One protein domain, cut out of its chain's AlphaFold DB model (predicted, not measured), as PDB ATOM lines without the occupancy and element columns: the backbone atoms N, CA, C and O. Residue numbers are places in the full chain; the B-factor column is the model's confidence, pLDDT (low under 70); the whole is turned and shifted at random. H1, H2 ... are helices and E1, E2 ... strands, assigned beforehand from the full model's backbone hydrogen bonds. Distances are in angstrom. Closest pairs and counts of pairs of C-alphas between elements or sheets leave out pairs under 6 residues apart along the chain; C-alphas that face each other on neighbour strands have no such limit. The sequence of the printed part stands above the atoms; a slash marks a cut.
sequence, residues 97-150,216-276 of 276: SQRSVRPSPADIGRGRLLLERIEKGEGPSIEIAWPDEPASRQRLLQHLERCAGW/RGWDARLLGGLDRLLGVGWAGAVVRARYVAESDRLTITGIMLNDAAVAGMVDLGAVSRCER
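AT A GLANCE: This is residues 97 to 150 and 216 to 276 of the 276 residues of an uncharacterized protein of alpha proteobacterium BAL199 (UniProt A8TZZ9). A strongly twisted sheet of four strands has helices H2 and H3 packed on one face, making two layers, while H1 crosses H3 on its side away from the sheet. H2 touches no other helix: it is apart from H1, and only just apart from H3, with their closest C-alphas 8.3 A from each other. The printed part has 115 residues, with three named helices and four named strands in the order H1 E1 H2 H3 E2 E3 E4; the mixed sheet runs E1 E2 E3 E4, and the class is mixed, helices and strands. It is compact, with a radius of gyration of the C-alphas of 13.4 A, and rounded, spanning 34 by 27 by 24 A.

HOW THE PARTS SIT: H1, residues 105 to 119, touches H3, residues 216 to 230, about perpendicular at 76 degrees; their closest C-alphas, Gly 111 and Gly 224, are 3.9 A apart. E1, residues 125 to 129, is parallel to E2, residues 238 to 246, with N 127 and O 239 2.8 A apart. H2, residues 134 to 147, runs across E2 at 79 degrees on the local plane, at a height over the sheet of 9.1 A. H3's height is 6.8 A. E2, E3, residues 249 to 257, and E4, residues 265 to 270, form a meander, each the antiparallel neighbour of the one before; N 244 and O 251 are 2.8 A apart, N 252 and O 266 2.8 A. In H1, H2 and H3 every O i to N i+4 pair is within hydrogen-bond range.

IN THESE COORDINATES: H1 begins at C-alpha 105 (-62.676, -23.769, -7.987) and measures 21.0 A, H2 19.8 A, H3 20.5 A, E2 25.8 A and E3 23.2 A. E4 ends at C-alpha 270 (-56.268, -37.250, -14.945).

THE WHOLE: Residues 151 to 215 are not printed; C-alphas 150 and 216 are 10.9 A apart. Of the links printed whole, none is long. Residues 97, 98 and 276 have pLDDT under 70.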
ATOM      1  N   SER A  97     -49.429 -40.177   6.334       55.25
ATOM      2  CA  SER A  97     -50.433 -40.160   5.277       55.25
ATOM      3  C   SER A  97     -50.240 -38.887   4.459       55.25
ATOM      4  O   SER A  97     -50.579 -37.795   4.918       55.25
ATOM      5  N   GLN A  98     -49.601 -39.013   3.293       69.19
ATOM      6  CA  GLN A  98     -49.196 -37.856   2.512       69.19
ATOM      7  C   GLN A  98     -50.465 -37.121   2.097       69.19
ATOM      8  O   GLN A  98     -51.358 -37.688   1.465       69.19
ATOM      9  N   ARG A  99     -50.575 -35.859   2.509       87.94
ATOM     10  CA  ARG A  99     -51.735 -35.024   2.214       87.94
ATOM     11  C   ARG A  99     -51.808 -34.817   0.699       87.94
ATOM     12  O   ARG A  99     -51.001 -34.078   0.143       87.94
ATOM     13  N   SER A 100     -52.759 -35.470   0.038       92.69
ATOM     14  CA  SER A 100     -53.066 -35.218  -1.371       92.69
ATOM     15  C   SER A 100     -54.092 -34.093  -1.469       92.69
ATOM     16  O   SER A 100     -55.161 -34.154  -0.854       92.69
ATOM     17  N   VAL A 101     -53.747 -33.034  -2.197       94.88
ATOM     18  CA  VAL A 101     -54.591 -31.853  -2.375       94.88
ATOM     19  C   VAL A 101     -54.994 -31.738  -3.832       94.88
ATOM     20  O   VAL A 101     -54.157 -31.500  -4.697       94.88
ATOM     21  N   ARG A 102     -56.298 -31.821  -4.091       95.00
ATOM     22  CA  ARG A 102     -56.876 -31.476  -5.388       95.00
ATOM     23  C   ARG A 102     -57.420 -30.042  -5.359       95.00
ATOM     24  O   ARG A 102     -58.255 -29.753  -4.492       95.00
ATOM     25  N   PRO A 103     -56.985 -29.147  -6.266       94.31
ATOM     26  CA  PRO A 103     -57.483 -27.777  -6.324       94.31
ATOM     27  C   PRO A 103     -58.994 -27.736  -6.579       94.31
ATOM     28  O   PRO A 103     -59.499 -28.332  -7.528       94.31
ATOM     29  N   SER A 104     -59.720 -27.013  -5.732       95.12
ATOM     30  CA  SER A 104     -61.128 -26.659  -5.929       95.12
ATOM     31  C   SER A 104     -61.262 -25.383  -6.776       95.12
ATOM     32  O   SER A 104     -60.285 -24.646  -6.927       95.12
ATOM     33  N   PRO A 105     -62.464 -25.033  -7.272       94.94
ATOM     34  CA  PRO A 105     -62.676 -23.769  -7.987       94.94
ATOM     35  C   PRO A 105     -62.250 -22.522  -7.196       94.94
ATOM     36  O   PRO A 105     -61.700 -21.580  -7.770       94.94
ATOM     37  N   ALA A 106     -62.443 -22.525  -5.872       95.25
ATOM     38  CA  ALA A 106     -61.994 -21.441  -5.000       95.25
ATOM     39  C   ALA A 106     -60.459 -21.360  -4.928       95.25
ATOM     40  O   ALA A 106     -59.897 -20.265  -4.900       95.25
ATOM     41  N   ASP A 107     -59.777 -22.507  -4.943       95.56
ATOM     42  CA  ASP A 107     -58.313 -22.574  -4.959       95.56
ATOM     43  C   ASP A 107     -57.758 -22.047  -6.287       95.56
ATOM     44  O   ASP A 107     -56.823 -21.252  -6.284       95.56
ATOM     45  N   ILE A 108     -58.387 -22.395  -7.416       95.31
ATOM     46  CA  ILE A 108     -58.034 -21.860  -8.744       95.31
ATOM     47  C   ILE A 108     -58.199 -20.331  -8.774       95.31
ATOM     48  O   ILE A 108     -57.381 -19.627  -9.364       95.31
ATOM     49  N   GLY A 109     -59.235 -19.795  -8.120       94.44
ATOM     50  CA  GLY A 109     -59.413 -18.350  -7.952       94.44
ATOM     51  C   GLY A 109     -58.237 -17.683  -7.230       94.44
ATOM     52  O   GLY A 109     -57.733 -16.663  -7.696       94.44
ATOM     53  N   ARG A 110     -57.738 -18.284  -6.142       93.44
ATOM     54  CA  ARG A 110     -56.539 -17.787  -5.441       93.44
ATOM     55  C   ARG A 110     -55.267 -17.954  -6.268       93.44
ATOM     56  O   ARG A 110     -54.433 -17.053  -6.288       93.44
ATOM     57  N   GLY A 111     -55.155 -19.055  -7.006       94.06
ATOM     58  CA  GLY A 111     -54.061 -19.288  -7.941       94.06
ATOM     59  C   GLY A 111     -53.979 -18.233  -9.046       94.06
ATOM     60  O   GLY A 111     -52.878 -17.811  -9.381       94.06
ATOM     61  N   ARG A 112     -55.116 -17.723  -9.547       93.94
ATOM     62  CA  ARG A 112     -55.143 -16.584 -10.488       93.94
ATOM     63  C   ARG A 112     -54.559 -15.309  -9.877       93.94
ATOM     64  O   ARG A 112     -53.702 -14.686 -10.490       93.94
ATOM     65  N   LEU A 113     -54.960 -14.962  -8.654       91.81
ATOM     66  CA  LEU A 113     -54.421 -13.788  -7.948       91.81
ATOM     67  C   LEU A 113     -52.919 -13.918  -7.674       91.81
ATOM     68  O   LEU A 113     -52.179 -12.937  -7.668       91.81
ATOM     69  N   LEU A 114     -52.452 -15.136  -7.405       91.38
ATOM     70  CA  LEU A 114     -51.031 -15.395  -7.248       91.38
ATOM     71  C   LEU A 114     -50.281 -15.304  -8.580       91.38
ATOM     72  O   LEU A 114     -49.211 -14.702  -8.614       91.38
ATOM     73  N   LEU A 115     -50.848 -15.848  -9.657       91.81
ATOM     74  CA  LEU A 115     -50.279 -15.742 -10.993       91.81
ATOM     75  C   LEU A 115     -50.071 -14.276 -11.384       91.81
ATOM     76  O   LEU A 115     -48.974 -13.903 -11.782       91.81
ATOM     77  N   GLU A 116     -51.080 -13.428 -11.178       90.19
ATOM     78  CA  GLU A 116     -50.991 -11.989 -11.451       90.19
ATOM     79  C   GLU A 116     -49.867 -11.296 -10.668       90.19
ATOM     80  O   GLU A 116     -49.240 -10.370 -11.180       90.19
ATOM     81  N   ARG A 117     -49.593 -11.726  -9.430       88.69
ATOM     82  CA  ARG A 117     -48.469 -11.204  -8.635       88.69
ATOM     83  C   ARG A 117     -47.121 -11.677  -9.167       88.69
ATOM     84  O   ARG A 117     -46.202 -10.871  -9.264       88.69
ATOM     85  N   ILE A 118     -47.005 -12.953  -9.539       88.94
ATOM     86  CA  ILE A 118     -45.788 -13.506 -10.159       88.94
ATOM     87  C   ILE A 118     -45.480 -12.774 -11.468       88.94
ATOM     88  O   ILE A 118     -44.346 -12.359 -11.683       88.94
ATOM     89  N   GLU A 119     -46.492 -12.542 -12.302       86.81
ATOM     90  CA  GLU A 119     -46.358 -11.820 -13.573       86.81
ATOM     91  C   GLU A 119     -45.924 -10.351 -13.382       86.81
ATOM     92  O   GLU A 119     -45.317  -9.773 -14.279       86.81
ATOM     93  N   LYS A 120     -46.170  -9.760 -12.202       87.19
ATOM     94  CA  LYS A 120     -45.673  -8.429 -11.798       87.19
ATOM     95  C   LYS A 120     -44.303  -8.456 -11.106       87.19
ATOM     96  O   LYS A 120     -43.781  -7.401 -10.762       87.19
ATOM     97  N   GLY A 121     -43.724  -9.637 -10.879       85.94
ATOM     98  CA  GLY A 121     -42.459  -9.806 -10.156       85.94
ATOM     99  C   GLY A 121     -42.580  -9.750  -8.627       85.94
ATOM    100  O   GLY A 121     -41.567  -9.725  -7.938       85.94
ATOM    101  N   GLU A 122     -43.796  -9.761  -8.079       86.88
ATOM    102  CA  GLU A 122     -44.075  -9.724  -6.629       86.88
ATOM    103  C   GLU A 122     -44.306 -11.127  -6.038       86.88
ATOM    104  O   GLU A 122     -44.762 -11.297  -4.902       86.88
ATOM    105  N   GLY A 123     -44.067 -12.154  -6.848       86.25
ATOM    106  CA  GLY A 123     -44.352 -13.534  -6.518       86.25
ATOM    107  C   GLY A 123     -43.158 -14.324  -5.969       86.25
ATOM    108  O   GLY A 123     -42.020 -13.861  -5.962       86.25
ATOM    109  N   PRO A 124     -43.424 -15.544  -5.502       89.44
ATOM    110  CA  PRO A 124     -42.412 -16.563  -5.229       89.44
ATOM    111  C   PRO A 124     -41.647 -16.979  -6.491       89.44
ATOM    112  O   PRO A 124     -42.189 -16.941  -7.596       89.44
ATOM    113  N   SER A 125     -40.425 -17.478  -6.304       89.88
ATOM    114  CA  SER A 125     -39.732 -18.255  -7.337       89.88
ATOM    115  C   SER A 125     -40.246 -19.695  -7.318       89.88
ATOM    116  O   SER A 125     -40.372 -20.282  -6.242       89.88
ATOM    117  N   ILE A 126     -40.568 -20.268  -8.481       91.50
ATOM    118  CA  ILE A 126     -41.194 -21.595  -8.583       91.50
ATOM    119  C   ILE A 126     -40.450 -22.474  -9.586       91.50
ATOM    120  O   ILE A 126     -40.569 -22.315 -10.790       91.50
ATOM    121  N   GLU A 127     -39.750 -23.486  -9.111       92.12
ATOM    122  CA  GLU A 127     -39.052 -24.443  -9.959       92.12
ATOM    123  C   GLU A 127     -39.812 -25.772  -9.944       92.12
ATOM    124  O   GLU A 127     -39.980 -26.386  -8.893       92.12
ATOM    125  N   ILE A 128     -40.288 -26.241 -11.099       94.06
ATOM    126  CA  ILE A 128     -40.979 -27.534 -11.202       94.06
ATOM    127  C   ILE A 128     -40.279 -28.387 -12.243       94.06
ATOM    128  O   ILE A 128     -40.402 -28.149 -13.442       94.06
ATOM    129  N   ALA A 129     -39.553 -29.393 -11.771       93.12
ATOM    130  CA  ALA A 129     -38.826 -30.308 -12.629       93.12
ATOM    131  C   ALA A 129     -39.780 -31.194 -13.445       93.12
ATOM    132  O   ALA A 129     -40.833 -31.629 -12.966       93.12
ATOM    133  N   TRP A 130     -39.370 -31.507 -14.673       92.81
ATOM    134  CA  TRP A 130     -40.002 -32.536 -15.500       92.81
ATOM    135  C   TRP A 130     -39.912 -33.921 -14.835       92.81
ATOM    136  O   TRP A 130     -39.062 -34.121 -13.968       92.81
ATOM    137  N   PRO A 131     -40.751 -34.901 -15.213       92.62
ATOM    138  CA  PRO A 131     -40.564 -36.285 -14.778       92.62
ATOM    139  C   PRO A 131     -39.174 -36.810 -15.179       92.62
ATOM    140  O   PRO A 131     -38.666 -36.439 -16.234       92.62
ATOM    141  N   ASP A 132     -38.552 -37.678 -14.380       88.38
ATOM    142  CA  ASP A 132     -37.249 -38.262 -14.751       88.38
ATOM    143  C   ASP A 132     -37.414 -39.334 -15.847       88.38
ATOM    144  O   ASP A 132     -36.670 -39.378 -16.832       88.38
ATOM    145  N   GLU A 133     -38.454 -40.164 -15.724       90.38
ATOM    146  CA  GLU A 133     -38.739 -41.252 -16.659       90.38
ATOM    147  C   GLU A 133     -39.186 -40.710 -18.039       90.38
ATOM    148  O   GLU A 133     -40.144 -39.931 -18.115       90.38
ATOM    149  N   PRO A 134     -38.561 -41.144 -19.157       88.75
ATOM    150  CA  PRO A 134     -38.914 -40.691 -20.507       88.75
ATOM    151  C   PRO A 134     -40.395 -40.872 -20.868       88.75
ATOM    152  O   PRO A 134     -41.015 -39.959 -21.413       88.75
ATOM    153  N   ALA A 135     -40.992 -42.017 -20.517       89.56
ATOM    154  CA  ALA A 135     -42.401 -42.286 -20.798       89.56
ATOM    155  C   ALA A 135     -43.324 -41.310 -20.050       89.56
ATOM    156  O   ALA A 135     -44.275 -40.779 -20.625       89.56
ATOM    157  N   SER A 136     -43.020 -41.020 -18.783       91.56
ATOM    158  CA  SER A 136     -43.759 -40.039 -17.985       91.56
ATOM    159  C   SER A 136     -43.578 -38.608 -18.513       91.56
ATOM    160  O   SER A 136     -44.553 -37.857 -18.567       91.56
ATOM    161  N   ARG A 137     -42.379 -38.236 -18.996       90.81
ATOM    162  CA  ARG A 137     -42.155 -36.952 -19.696       90.81
ATOM    163  C   ARG A 137     -43.032 -36.819 -20.934       90.81
ATOM    164  O   ARG A 137     -43.704 -35.803 -21.095       90.81
ATOM    165  N   GLN A 138     -43.069 -37.853 -21.774       89.88
ATOM    166  CA  GLN A 138     -43.888 -37.861 -22.984       89.88
ATOM    167  C   GLN A 138     -45.384 -37.752 -22.657       89.88
ATOM    168  O   GLN A 138     -46.099 -36.989 -23.303       89.88
ATOM    169  N   ARG A 139     -45.865 -38.460 -21.625       92.56
ATOM    170  CA  ARG A 139     -47.259 -38.347 -21.158       92.56
ATOM    171  C   ARG A 139     -47.599 -36.931 -20.693       92.56
ATOM    172  O   ARG A 139     -48.665 -36.429 -21.043       92.56
ATOM    173  N   LEU A 140     -46.710 -36.293 -19.927       93.12
ATOM    174  CA  LEU A 140     -46.884 -34.903 -19.504       93.12
ATOM    175  C   LEU A 140     -46.944 -33.962 -20.709       93.12
ATOM    176  O   LEU A 140     -47.879 -33.173 -20.800       93.12
ATOM    177  N   LEU A 141     -45.994 -34.071 -21.642       91.44
ATOM    178  CA  LEU A 141     -45.956 -33.225 -22.837       91.44
ATOM    179  C   LEU A 141     -47.268 -33.324 -23.625       91.44
ATOM    180  O   LEU A 141     -47.931 -32.315 -23.844       91.44
ATOM    181  N   GLN A 142     -47.709 -34.544 -23.931       92.00
ATOM    182  CA  GLN A 142     -48.973 -34.775 -24.631       92.00
ATOM    183  C   GLN A 142     -50.188 -34.228 -23.871       92.00
ATOM    184  O   GLN A 142     -51.170 -33.801 -24.476       92.00
ATOM    185  N   HIS A 143     -50.166 -34.273 -22.537       94.19
ATOM    186  CA  HIS A 143     -51.228 -33.683 -21.733       94.19
ATOM    187  C   HIS A 143     -51.242 -32.157 -21.860       94.19
ATOM    188  O   HIS A 143     -52.303 -31.581 -22.085       94.19
ATOM    189  N   LEU A 144     -50.079 -31.506 -21.771       93.00
ATOM    190  CA  LEU A 144     -49.972 -30.055 -21.919       93.00
ATOM    191  C   LEU A 144     -50.390 -29.595 -23.325       93.00
ATOM    192  O   LEU A 144     -51.125 -28.616 -23.449       93.00
ATOM    193  N   GLU A 145     -49.999 -30.333 -24.367       91.75
ATOM    194  CA  GLU A 145     -50.409 -30.092 -25.758       91.75
ATOM    195  C   GLU A 145     -51.921 -30.140 -25.946       91.75
ATOM    196  O   GLU A 145     -52.498 -29.266 -26.589       91.75
ATOM    197  N   ARG A 146     -52.582 -31.139 -25.356       93.19
ATOM    198  CA  ARG A 146     -54.031 -31.313 -25.513       93.19
ATOM    199  C   ARG A 146     -54.858 -30.405 -24.610       93.19
ATOM    200  O   ARG A 146     -55.955 -30.018 -25.001       93.19
ATOM    201  N   CYS A 147     -54.389 -30.144 -23.390       93.69
ATOM    202  CA  CYS A 147     -55.240 -29.638 -22.312       93.69
ATOM    203  C   CYS A 147     -54.801 -28.302 -21.716       93.69
ATOM    204  O   CYS A 147     -55.601 -27.694 -21.011       93.69
ATOM    205  N   ALA A 148     -53.568 -27.856 -21.959       92.00
ATOM    206  CA  ALA A 148     -53.021 -26.658 -21.327       92.00
ATOM    207  C   ALA A 148     -52.672 -25.547 -22.330       92.00
ATOM    208  O   ALA A 148     -52.047 -24.568 -21.940       92.00
ATOM    209  N   GLY A 149     -53.023 -25.685 -23.612       89.44
ATOM    210  CA  GLY A 149     -52.678 -24.697 -24.641       89.44
ATOM    211  C   GLY A 149     -51.167 -24.498 -24.789       89.44
ATOM    212  O   GLY A 149     -50.685 -23.371 -24.927       89.44
ATOM    213  N   TRP A 150     -50.417 -25.602 -24.716       91.25
ATOM    214  CA  TRP A 150     -48.971 -25.622 -24.908       91.25
ATOM    215  C   TRP A 150     -48.554 -24.856 -26.159       91.25
ATOM    216  O   TRP A 150     -48.979 -25.159 -27.274       91.25
ATOM    217  N   ARG A 216     -53.237 -19.474 -18.782       92.62
ATOM    218  CA  ARG A 216     -53.294 -18.936 -17.408       92.62
ATOM    219  C   ARG A 216     -54.181 -19.768 -16.479       92.62
ATOM    220  O   ARG A 216     -53.902 -19.857 -15.287       92.62
ATOM    221  N   GLY A 217     -55.237 -20.393 -17.010       93.00
ATOM    222  CA  GLY A 217     -56.116 -21.280 -16.241       93.00
ATOM    223  C   GLY A 217     -55.399 -22.526 -15.717       93.00
ATOM    224  O   GLY A 217     -55.615 -22.922 -14.569       93.00
ATOM    225  N   TRP A 218     -54.500 -23.097 -16.523       94.56
ATOM    226  CA  TRP A 218     -53.691 -24.247 -16.133       94.56
ATOM    227  C   TRP A 218     -52.741 -23.892 -14.987       94.56
ATOM    228  O   TRP A 218     -52.744 -24.545 -13.940       94.56
ATOM    229  N   ASP A 219     -51.994 -22.799 -15.145       94.75
ATOM    230  CA  ASP A 219     -51.067 -22.341 -14.112       94.75
ATOM    231  C   ASP A 219     -51.781 -21.880 -12.842       94.75
ATOM    232  O   ASP A 219     -51.340 -22.196 -11.740       94.75
ATOM    233  N   ALA A 220     -52.947 -21.246 -12.955       95.00
ATOM    234  CA  ALA A 220     -53.762 -20.923 -11.792       95.00
ATOM    235  C   ALA A 220     -54.204 -22.169 -11.010       95.00
ATOM    236  O   ALA A 220     -54.224 -22.143  -9.779       95.00
ATOM    237  N   ARG A 221     -54.542 -23.277 -11.682       95.88
ATOM    238  CA  ARG A 221     -54.864 -24.537 -10.993       95.88
ATOM    239  C   ARG A 221     -53.660 -25.073 -10.230       95.88
ATOM    240  O   ARG A 221     -53.802 -25.423  -9.058       95.88
ATOM    241  N   LEU A 222     -52.498 -25.111 -10.876       95.94
ATOM    242  CA  LEU A 222     -51.253 -25.552 -10.253       95.94
ATOM    243  C   LEU A 222     -50.933 -24.710  -9.014       95.94
ATOM    244  O   LEU A 222     -50.744 -25.247  -7.921       95.94
ATOM    245  N   LEU A 223     -50.939 -23.387  -9.174       95.50
ATOM    246  CA  LEU A 223     -50.642 -22.428  -8.115       95.50
ATOM    247  C   LEU A 223     -51.654 -22.488  -6.971       95.50
ATOM    248  O   LEU A 223     -51.263 -22.420  -5.812       95.50
ATOM    249  N   GLY A 224     -52.943 -22.657  -7.274       95.38
ATOM    250  CA  GLY A 224     -53.987 -22.826  -6.262       95.38
ATOM    251  C   GLY A 224     -53.819 -24.111  -5.448       95.38
ATOM    252  O   GLY A 224     -54.082 -24.132  -4.245       95.38
ATOM    253  N   GLY A 225     -53.341 -25.179  -6.087       95.88
ATOM    254  CA  GLY A 225     -52.980 -26.420  -5.409       95.88
ATOM    255  C   GLY A 225     -51.792 -26.265  -4.471       95.88
ATOM    256  O   GLY A 225     -51.871 -26.697  -3.320       95.88
ATOM    257  N   LEU A 226     -50.730 -25.603  -4.939       95.50
ATOM    258  CA  LEU A 226     -49.567 -25.275  -4.112       95.50
ATOM    259  C   LEU A 226     -49.960 -24.376  -2.936       95.50
ATOM    260  O   LEU A 226     -49.646 -24.708  -1.800       95.50
ATOM    261  N   ASP A 227     -50.720 -23.306  -3.177       94.25
ATOM    262  CA  ASP A 227     -51.231 -22.403  -2.137       94.25
ATOM    263  C   ASP A 227     -52.031 -23.156  -1.065       94.25
ATOM    264  O   ASP A 227     -51.810 -22.986   0.130       94.25
ATOM    265  N   ARG A 228     -52.927 -24.060  -1.472       94.69
ATOM    266  CA  ARG A 228     -53.718 -24.857  -0.526       94.69
ATOM    267  C   ARG A 228     -52.877 -25.856   0.272       94.69
ATOM    268  O   ARG A 228     -53.218 -26.156   1.423       94.69
ATOM    269  N   LEU A 229     -51.839 -26.422  -0.339       94.62
ATOM    270  CA  LEU A 229     -50.959 -27.372   0.331       94.62
ATOM    271  C   LEU A 229     -50.027 -26.663   1.320       94.62
ATOM    272  O   LEU A 229     -49.959 -27.081   2.476       94.62
ATOM    273  N   LEU A 230     -49.356 -25.604   0.863       92.12
ATOM    274  CA  LEU A 230     -48.352 -24.837   1.605       92.12
ATOM    275  C   LEU A 230     -48.977 -23.912   2.659       92.12
ATOM    276  O   LEU A 230     -48.367 -23.664   3.695       92.12
ATOM    277  N   GLY A 231     -50.198 -23.432   2.420       87.00
ATOM    278  CA  GLY A 231     -50.841 -22.416   3.244       87.00
ATOM    279  C   GLY A 231     -50.383 -20.995   2.898       87.00
ATOM    280  O   GLY A 231     -49.784 -20.733   1.855       87.00
ATOM    281  N   VAL A 232     -50.714 -20.044   3.775       70.12
ATOM    282  CA  VAL A 232     -50.467 -18.614   3.540       70.12
ATOM    283  C   VAL A 232     -48.997 -18.237   3.754       70.12
ATOM    284  O   VAL A 232     -48.375 -18.677   4.715       70.12
ATOM    285  N   GLY A 233     -48.474 -17.345   2.904       70.00
ATOM    286  CA  GLY A 233     -47.261 -16.575   3.218       70.00
ATOM    287  C   GLY A 233     -45.961 -17.031   2.556       70.00
ATOM    288  O   GLY A 233     -44.928 -17.062   3.211       70.00
ATOM    289  N   TRP A 234     -45.980 -17.329   1.258       81.69
ATOM    290  CA  TRP A 234     -44.770 -17.696   0.511       81.69
ATOM    291  C   TRP A 234     -44.311 -16.615  -0.484       81.69
ATOM    292  O   TRP A 234     -43.575 -16.893  -1.420       81.69
ATOM    293  N   ALA A 235     -44.706 -15.353  -0.277       77.62
ATOM    294  CA  ALA A 235     -44.137 -14.230  -1.028       77.62
ATOM    295  C   ALA A 235     -42.618 -14.144  -0.784       77.62
ATOM    296  O   ALA A 235     -42.174 -14.210   0.359       77.62
ATOM    297  N   GLY A 236     -41.830 -14.042  -1.858       82.75
ATOM    298  CA  GLY A 236     -40.364 -14.089  -1.793       82.75
ATOM    299  C   GLY A 236     -39.770 -15.468  -1.478       82.75
ATOM    300  O   GLY A 236     -38.553 -15.585  -1.369       82.75
ATOM    301  N   ALA A 237     -40.592 -16.513  -1.334       90.31
ATOM    302  CA  ALA A 237     -40.098 -17.865  -1.115       90.31
ATOM    303  C   ALA A 237     -39.619 -18.517  -2.418       90.31
ATOM    304  O   ALA A 237     -40.037 -18.142  -3.517       90.31
ATOM    305  N   VAL A 238     -38.789 -19.546  -2.272       92.62
ATOM    306  CA  VAL A 238     -38.409 -20.455  -3.354       92.62
ATOM    307  C   VAL A 238     -39.162 -21.762  -3.166       92.62
ATOM    308  O   VAL A 238     -38.985 -22.452  -2.161       92.62
ATOM    309  N   VAL A 239     -40.004 -22.104  -4.133       93.69
ATOM    310  CA  VAL A 239     -40.712 -23.381  -4.185       93.69
ATOM    311  C   VAL A 239     -40.043 -24.260  -5.222       93.69
ATOM    312  O   VAL A 239     -39.926 -23.860  -6.375       93.69
ATOM    313  N   ARG A 240     -39.633 -25.464  -4.826       95.38
ATOM    314  CA  ARG A 240     -39.146 -26.495  -5.749       95.38
ATOM    315  C   ARG A 240     -40.077 -27.688  -5.712       95.38
ATOM    316  O   ARG A 240     -40.555 -28.054  -4.645       95.38
ATOM    317  N   ALA A 241     -40.356 -28.287  -6.855       96.31
ATOM    318  CA  ALA A 241     -41.191 -29.472  -6.944       96.31
ATOM    319  C   ALA A 241     -40.905 -30.253  -8.228       96.31
ATOM    320  O   ALA A 241     -40.025 -29.894  -9.015       96.31
ATOM    321  N   ARG A 242     -41.668 -31.319  -8.463       95.69
ATOM    322  CA  ARG A 242     -41.554 -32.147  -9.662       95.69
ATOM    323  C   ARG A 242     -42.916 -32.600 -10.165       95.69
ATOM    324  O   ARG A 242     -43.787 -32.943  -9.370       95.69
ATOM    325  N   TYR A 243     -43.075 -32.655 -11.483       95.88
ATOM    326  CA  TYR A 243     -44.198 -33.341 -12.110       95.88
ATOM    327  C   TYR A 243     -44.018 -34.862 -12.068       95.88
ATOM    328  O   TYR A 243     -42.965 -35.392 -12.413       95.88
ATOM    329  N   VAL A 244     -45.099 -35.566 -11.757       95.31
ATOM    330  CA  VAL A 244     -45.217 -37.020 -11.892       95.31
ATOM    331  C   VAL A 244     -46.466 -37.320 -12.713       95.31
ATOM    332  O   VAL A 244     -47.542 -36.810 -12.401       95.31
ATOM    333  N   ALA A 245     -46.312 -38.120 -13.770       94.12
ATOM    334  CA  ALA A 245     -47.373 -38.483 -14.710       94.12
ATOM    335  C   ALA A 245     -47.515 -40.015 -14.793       94.12
ATOM    336  O   ALA A 245     -47.105 -40.652 -15.769       94.12
ATOM    337  N   GLU A 246     -48.100 -40.605 -13.753       90.69
ATOM    338  CA  GLU A 246     -48.187 -42.053 -13.536       90.69
ATOM    339  C   GLU A 246     -49.632 -42.497 -13.312       90.69
ATOM    340  O   GLU A 246     -50.430 -41.760 -12.740       90.69
ATOM    341  N   SER A 247     -49.975 -43.721 -13.724       86.19
ATOM    342  CA  SER A 247     -51.282 -44.340 -13.427       86.19
ATOM    343  C   SER A 247     -52.492 -43.453 -13.769       86.19
ATOM    344  O   SER A 247     -53.439 -43.341 -12.995       86.19
ATOM    345  N   ASP A 248     -52.441 -42.797 -14.934       92.25
ATOM    346  CA  ASP A 248     -53.432 -41.815 -15.403       92.25
ATOM    347  C   ASP A 248     -53.583 -40.570 -14.510       92.25
ATOM    348  O   ASP A 248     -54.568 -39.850 -14.621       92.25
ATOM    349  N   ARG A 249     -52.622 -40.260 -13.636       94.75
ATOM    350  CA  ARG A 249     -52.650 -39.082 -12.762       94.75
ATOM    351  C   ARG A 249     -51.482 -38.163 -13.036       94.75
ATOM    352  O   ARG A 249     -50.351 -38.606 -13.203       94.75
ATOM    353  N   LEU A 250     -51.785 -36.871 -13.059       96.19
ATOM    354  CA  LEU A 250     -50.788 -35.822 -13.089       96.19
ATOM    355  C   LEU A 250     -50.716 -35.182 -11.709       96.19
ATOM    356  O   LEU A 250     -51.680 -34.575 -11.246       96.19
ATOM    357  N   THR A 251     -49.569 -35.305 -11.058       96.69
ATOM    358  CA  THR A 251     -49.345 -34.761  -9.716       96.69
ATOM    359  C   THR A 251     -48.075 -33.932  -9.645       96.69
ATOM    360  O   THR A 251     -47.147 -34.134 -10.426       96.69
ATOM    361  N   ILE A 252     -48.030 -33.021  -8.677       97.12
ATOM    362  CA  ILE A 252     -46.821 -32.337  -8.230       97.12
ATOM    363  C   ILE A 252     -46.384 -32.962  -6.911       97.12
ATOM    364  O   ILE A 252     -47.157 -32.983  -5.950       97.12
ATOM    365  N   THR A 253     -45.154 -33.457  -6.859       96.19
ATOM    366  CA  THR A 253     -44.571 -34.134  -5.693       96.19
ATOM    367  C   THR A 253     -43.190 -33.560  -5.371       96.19
ATOM    368  O   THR A 253     -42.722 -32.637  -6.042       96.19
ATOM    369  N   GLY A 254     -42.552 -34.075  -4.311       95.44
ATOM    370  CA  GLY A 254     -41.205 -33.651  -3.911       95.44
ATOM    371  C   GLY A 254     -41.132 -32.160  -3.591       95.44
ATOM    372  O   GLY A 254     -40.174 -31.495  -3.972       95.44
ATOM    373  N   ILE A 255     -42.186 -31.626  -2.971       95.44
ATOM    374  CA  ILE A 255     -42.364 -30.188  -2.791       95.44
ATOM    375  C   ILE A 255     -41.437 -29.702  -1.676       95.44
ATOM    376  O   ILE A 255     -41.429 -30.251  -0.576       95.44
ATOM    377  N   MET A 256     -40.675 -28.655  -1.964       95.12
ATOM    378  CA  MET A 256     -39.767 -27.980  -1.048       95.12
ATOM    379  C   MET A 256     -40.121 -26.496  -0.999       95.12
ATOM    380  O   MET A 256     -40.359 -25.881  -2.037       95.12
ATOM    381  N   LEU A 257     -40.128 -25.924   0.201       94.31
ATOM    382  CA  LEU A 257     -40.314 -24.499   0.454       94.31
ATOM    383  C   LEU A 257     -39.074 -23.979   1.182       94.31
ATOM    384  O   LEU A 257     -38.825 -24.390   2.311       94.31
ATOM    385  N   ASN A 258     -38.300 -23.096   0.546       93.56
ATOM    386  CA  ASN A 258     -37.022 -22.601   1.078       93.56
ATOM    387  C   ASN A 258     -36.116 -23.751   1.553       93.56
ATOM    388  O   ASN A 258     -35.637 -23.763   2.683       93.56
ATOM    389  N   ASP A 259     -35.973 -24.765   0.698       92.25
ATOM    390  CA  ASP A 259     -35.216 -25.997   0.944       92.25
ATOM    391  C   ASP A 259     -35.745 -26.927   2.053       92.25
ATOM    392  O   ASP A 259     -35.205 -28.016   2.257       92.25
ATOM    393  N   ALA A 260     -36.856 -26.582   2.708       93.56
ATOM    394  CA  ALA A 260     -37.547 -27.469   3.638       93.56
ATOM    395  C   ALA A 260     -38.568 -28.350   2.904       93.56
ATOM    396  O   ALA A 260     -39.445 -27.848   2.198       93.56
ATOM    397  N   ALA A 261     -38.484 -29.669   3.091       94.62
ATOM    398  CA  ALA A 261     -39.433 -30.610   2.504       94.62
ATOM    399  C   ALA A 261     -40.843 -30.418   3.086       94.62
ATOM    400  O   ALA A 261     -41.035 -30.385   4.302       94.62
ATOM    401  N   VAL A 262     -41.838 -30.350   2.206       93.44
ATOM    402  CA  VAL A 262     -43.252 -30.260   2.562       93.44
ATOM    403  C   VAL A 262     -43.916 -31.598   2.280       93.44
ATOM    404  O   VAL A 262     -43.897 -32.107   1.160       93.44
ATOM    405  N   ALA A 263     -44.543 -32.171   3.306       93.56
ATOM    406  CA  ALA A 263     -45.279 -33.415   3.159       93.56
ATOM    407  C   ALA A 263     -46.572 -33.198   2.359       93.56
ATOM    408  O   ALA A 263     -47.456 -32.441   2.765       93.56
ATOM    409  N   GLY A 264     -46.707 -33.928   1.254       94.50
ATOM    410  CA  GLY A 264     -47.925 -33.971   0.458       94.50
ATOM    411  C   GLY A 264     -47.664 -33.915  -1.038       94.50
ATOM    412  O   GLY A 264     -46.527 -33.972  -1.502       94.50
ATOM    413  N   MET A 265     -48.755 -33.824  -1.787       96.44
ATOM    414  CA  MET A 265     -48.745 -33.702  -3.239       96.44
ATOM    415  C   MET A 265     -49.931 -32.867  -3.706       96.44
ATOM    416  O   MET A 265     -50.977 -32.828  -3.050       96.44
ATOM    417  N   VAL A 266     -49.779 -32.231  -4.862       97.00
ATOM    418  CA  VAL A 266     -50.884 -31.572  -5.559       97.00
ATOM    419  C   VAL A 266     -51.351 -32.477  -6.686       97.00
ATOM    420  O   VAL A 266     -50.563 -32.855  -7.543       97.00
ATOM    421  N   ASP A 267     -52.630 -32.810  -6.707       95.94
ATOM    422  CA  ASP A 267     -53.268 -33.580  -7.766       95.94
ATOM    423  C   ASP A 267     -53.870 -32.631  -8.809       95.94
ATOM    424  O   ASP A 267     -54.828 -31.911  -8.524       95.94
ATOM    425  N   LEU A 268     -53.298 -32.627 -10.013       95.62
ATOM    426  CA  LEU A 268     -53.746 -31.803 -11.140       95.62
ATOM    427  C   LEU A 268     -54.801 -32.502 -12.002       95.62
ATOM    428  O   LEU A 268     -55.303 -31.893 -12.947       95.62
ATOM    429  N   GLY A 269     -55.157 -33.746 -11.666       93.94
ATOM    430  CA  GLY A 269     -56.205 -34.491 -12.341       93.94
ATOM    431  C   GLY A 269     -55.707 -35.665 -13.168       93.94
ATOM    432  O   GLY A 269     -54.614 -36.200 -12.956       93.94
ATOM    433  N   ALA A 270     -56.561 -36.106 -14.091       93.94
ATOM    434  CA  ALA A 270     -56.268 -37.250 -14.945       93.94
ATOM    435  C   ALA A 270     -55.458 -36.858 -16.192       93.94
ATOM    436  O   ALA A 270     -55.788 -35.887 -16.865       93.94
ATOM    437  N   VAL A 271     -54.449 -37.650 -16.566       92.00
ATOM    438  CA  VAL A 271     -53.628 -37.394 -17.771       92.00
ATOM    439  C   VAL A 271     -54.453 -37.580 -19.054       92.00
ATOM    440  O   VAL A 271     -54.257 -36.865 -20.044       92.00
ATOM    441  N   SER A 272     -55.401 -38.518 -19.034       89.19
ATOM    442  CA  SER A 272     -56.289 -38.854 -20.152       89.19
ATOM    443  C   SER A 272     -57.395 -37.832 -20.435       89.19
ATOM    444  O   SER A 272     -58.041 -37.925 -21.479       89.19
ATOM    445  N   ARG A 273     -57.648 -36.864 -19.541       90.56
ATOM    446  CA  ARG A 273     -58.779 -35.928 -19.661       90.56
ATOM    447  C   ARG A 273     -58.361 -34.492 -19.376       90.56
ATOM    448  O   ARG A 273     -57.616 -34.228 -18.444       90.56
ATOM    449  N   CYS A 274     -58.912 -33.556 -20.141       90.50
ATOM    450  CA  CYS A 274     -58.731 -32.139 -19.859       90.50
ATOM    451  C   CYS A 274     -59.716 -31.707 -18.778       90.50
ATOM    452  O   CYS A 274     -60.932 -31.778 -18.966       90.50
ATOM    453  N   GLU A 275     -59.193 -31.254 -17.646       79.81
ATOM    454  CA  GLU A 275     -60.007 -30.640 -16.607       79.81
ATOM    455  C   GLU A 275     -60.193 -29.161 -16.956       79.81
ATOM    456  O   GLU A 275     -59.240 -28.386 -16.885       79.81
ATOM    457  N   ARG A 276     -61.402 -28.773 -17.369       62.50
ATOM    458  CA  ARG A 276     -61.759 -27.367 -17.613       62.50
ATOM    459  C   ARG A 276     -62.219 -26.698 -16.326       62.50
ATOM    460  O   ARG A 276     -62.915 -27.377 -15.539       62.50
TER     461      ARG A 276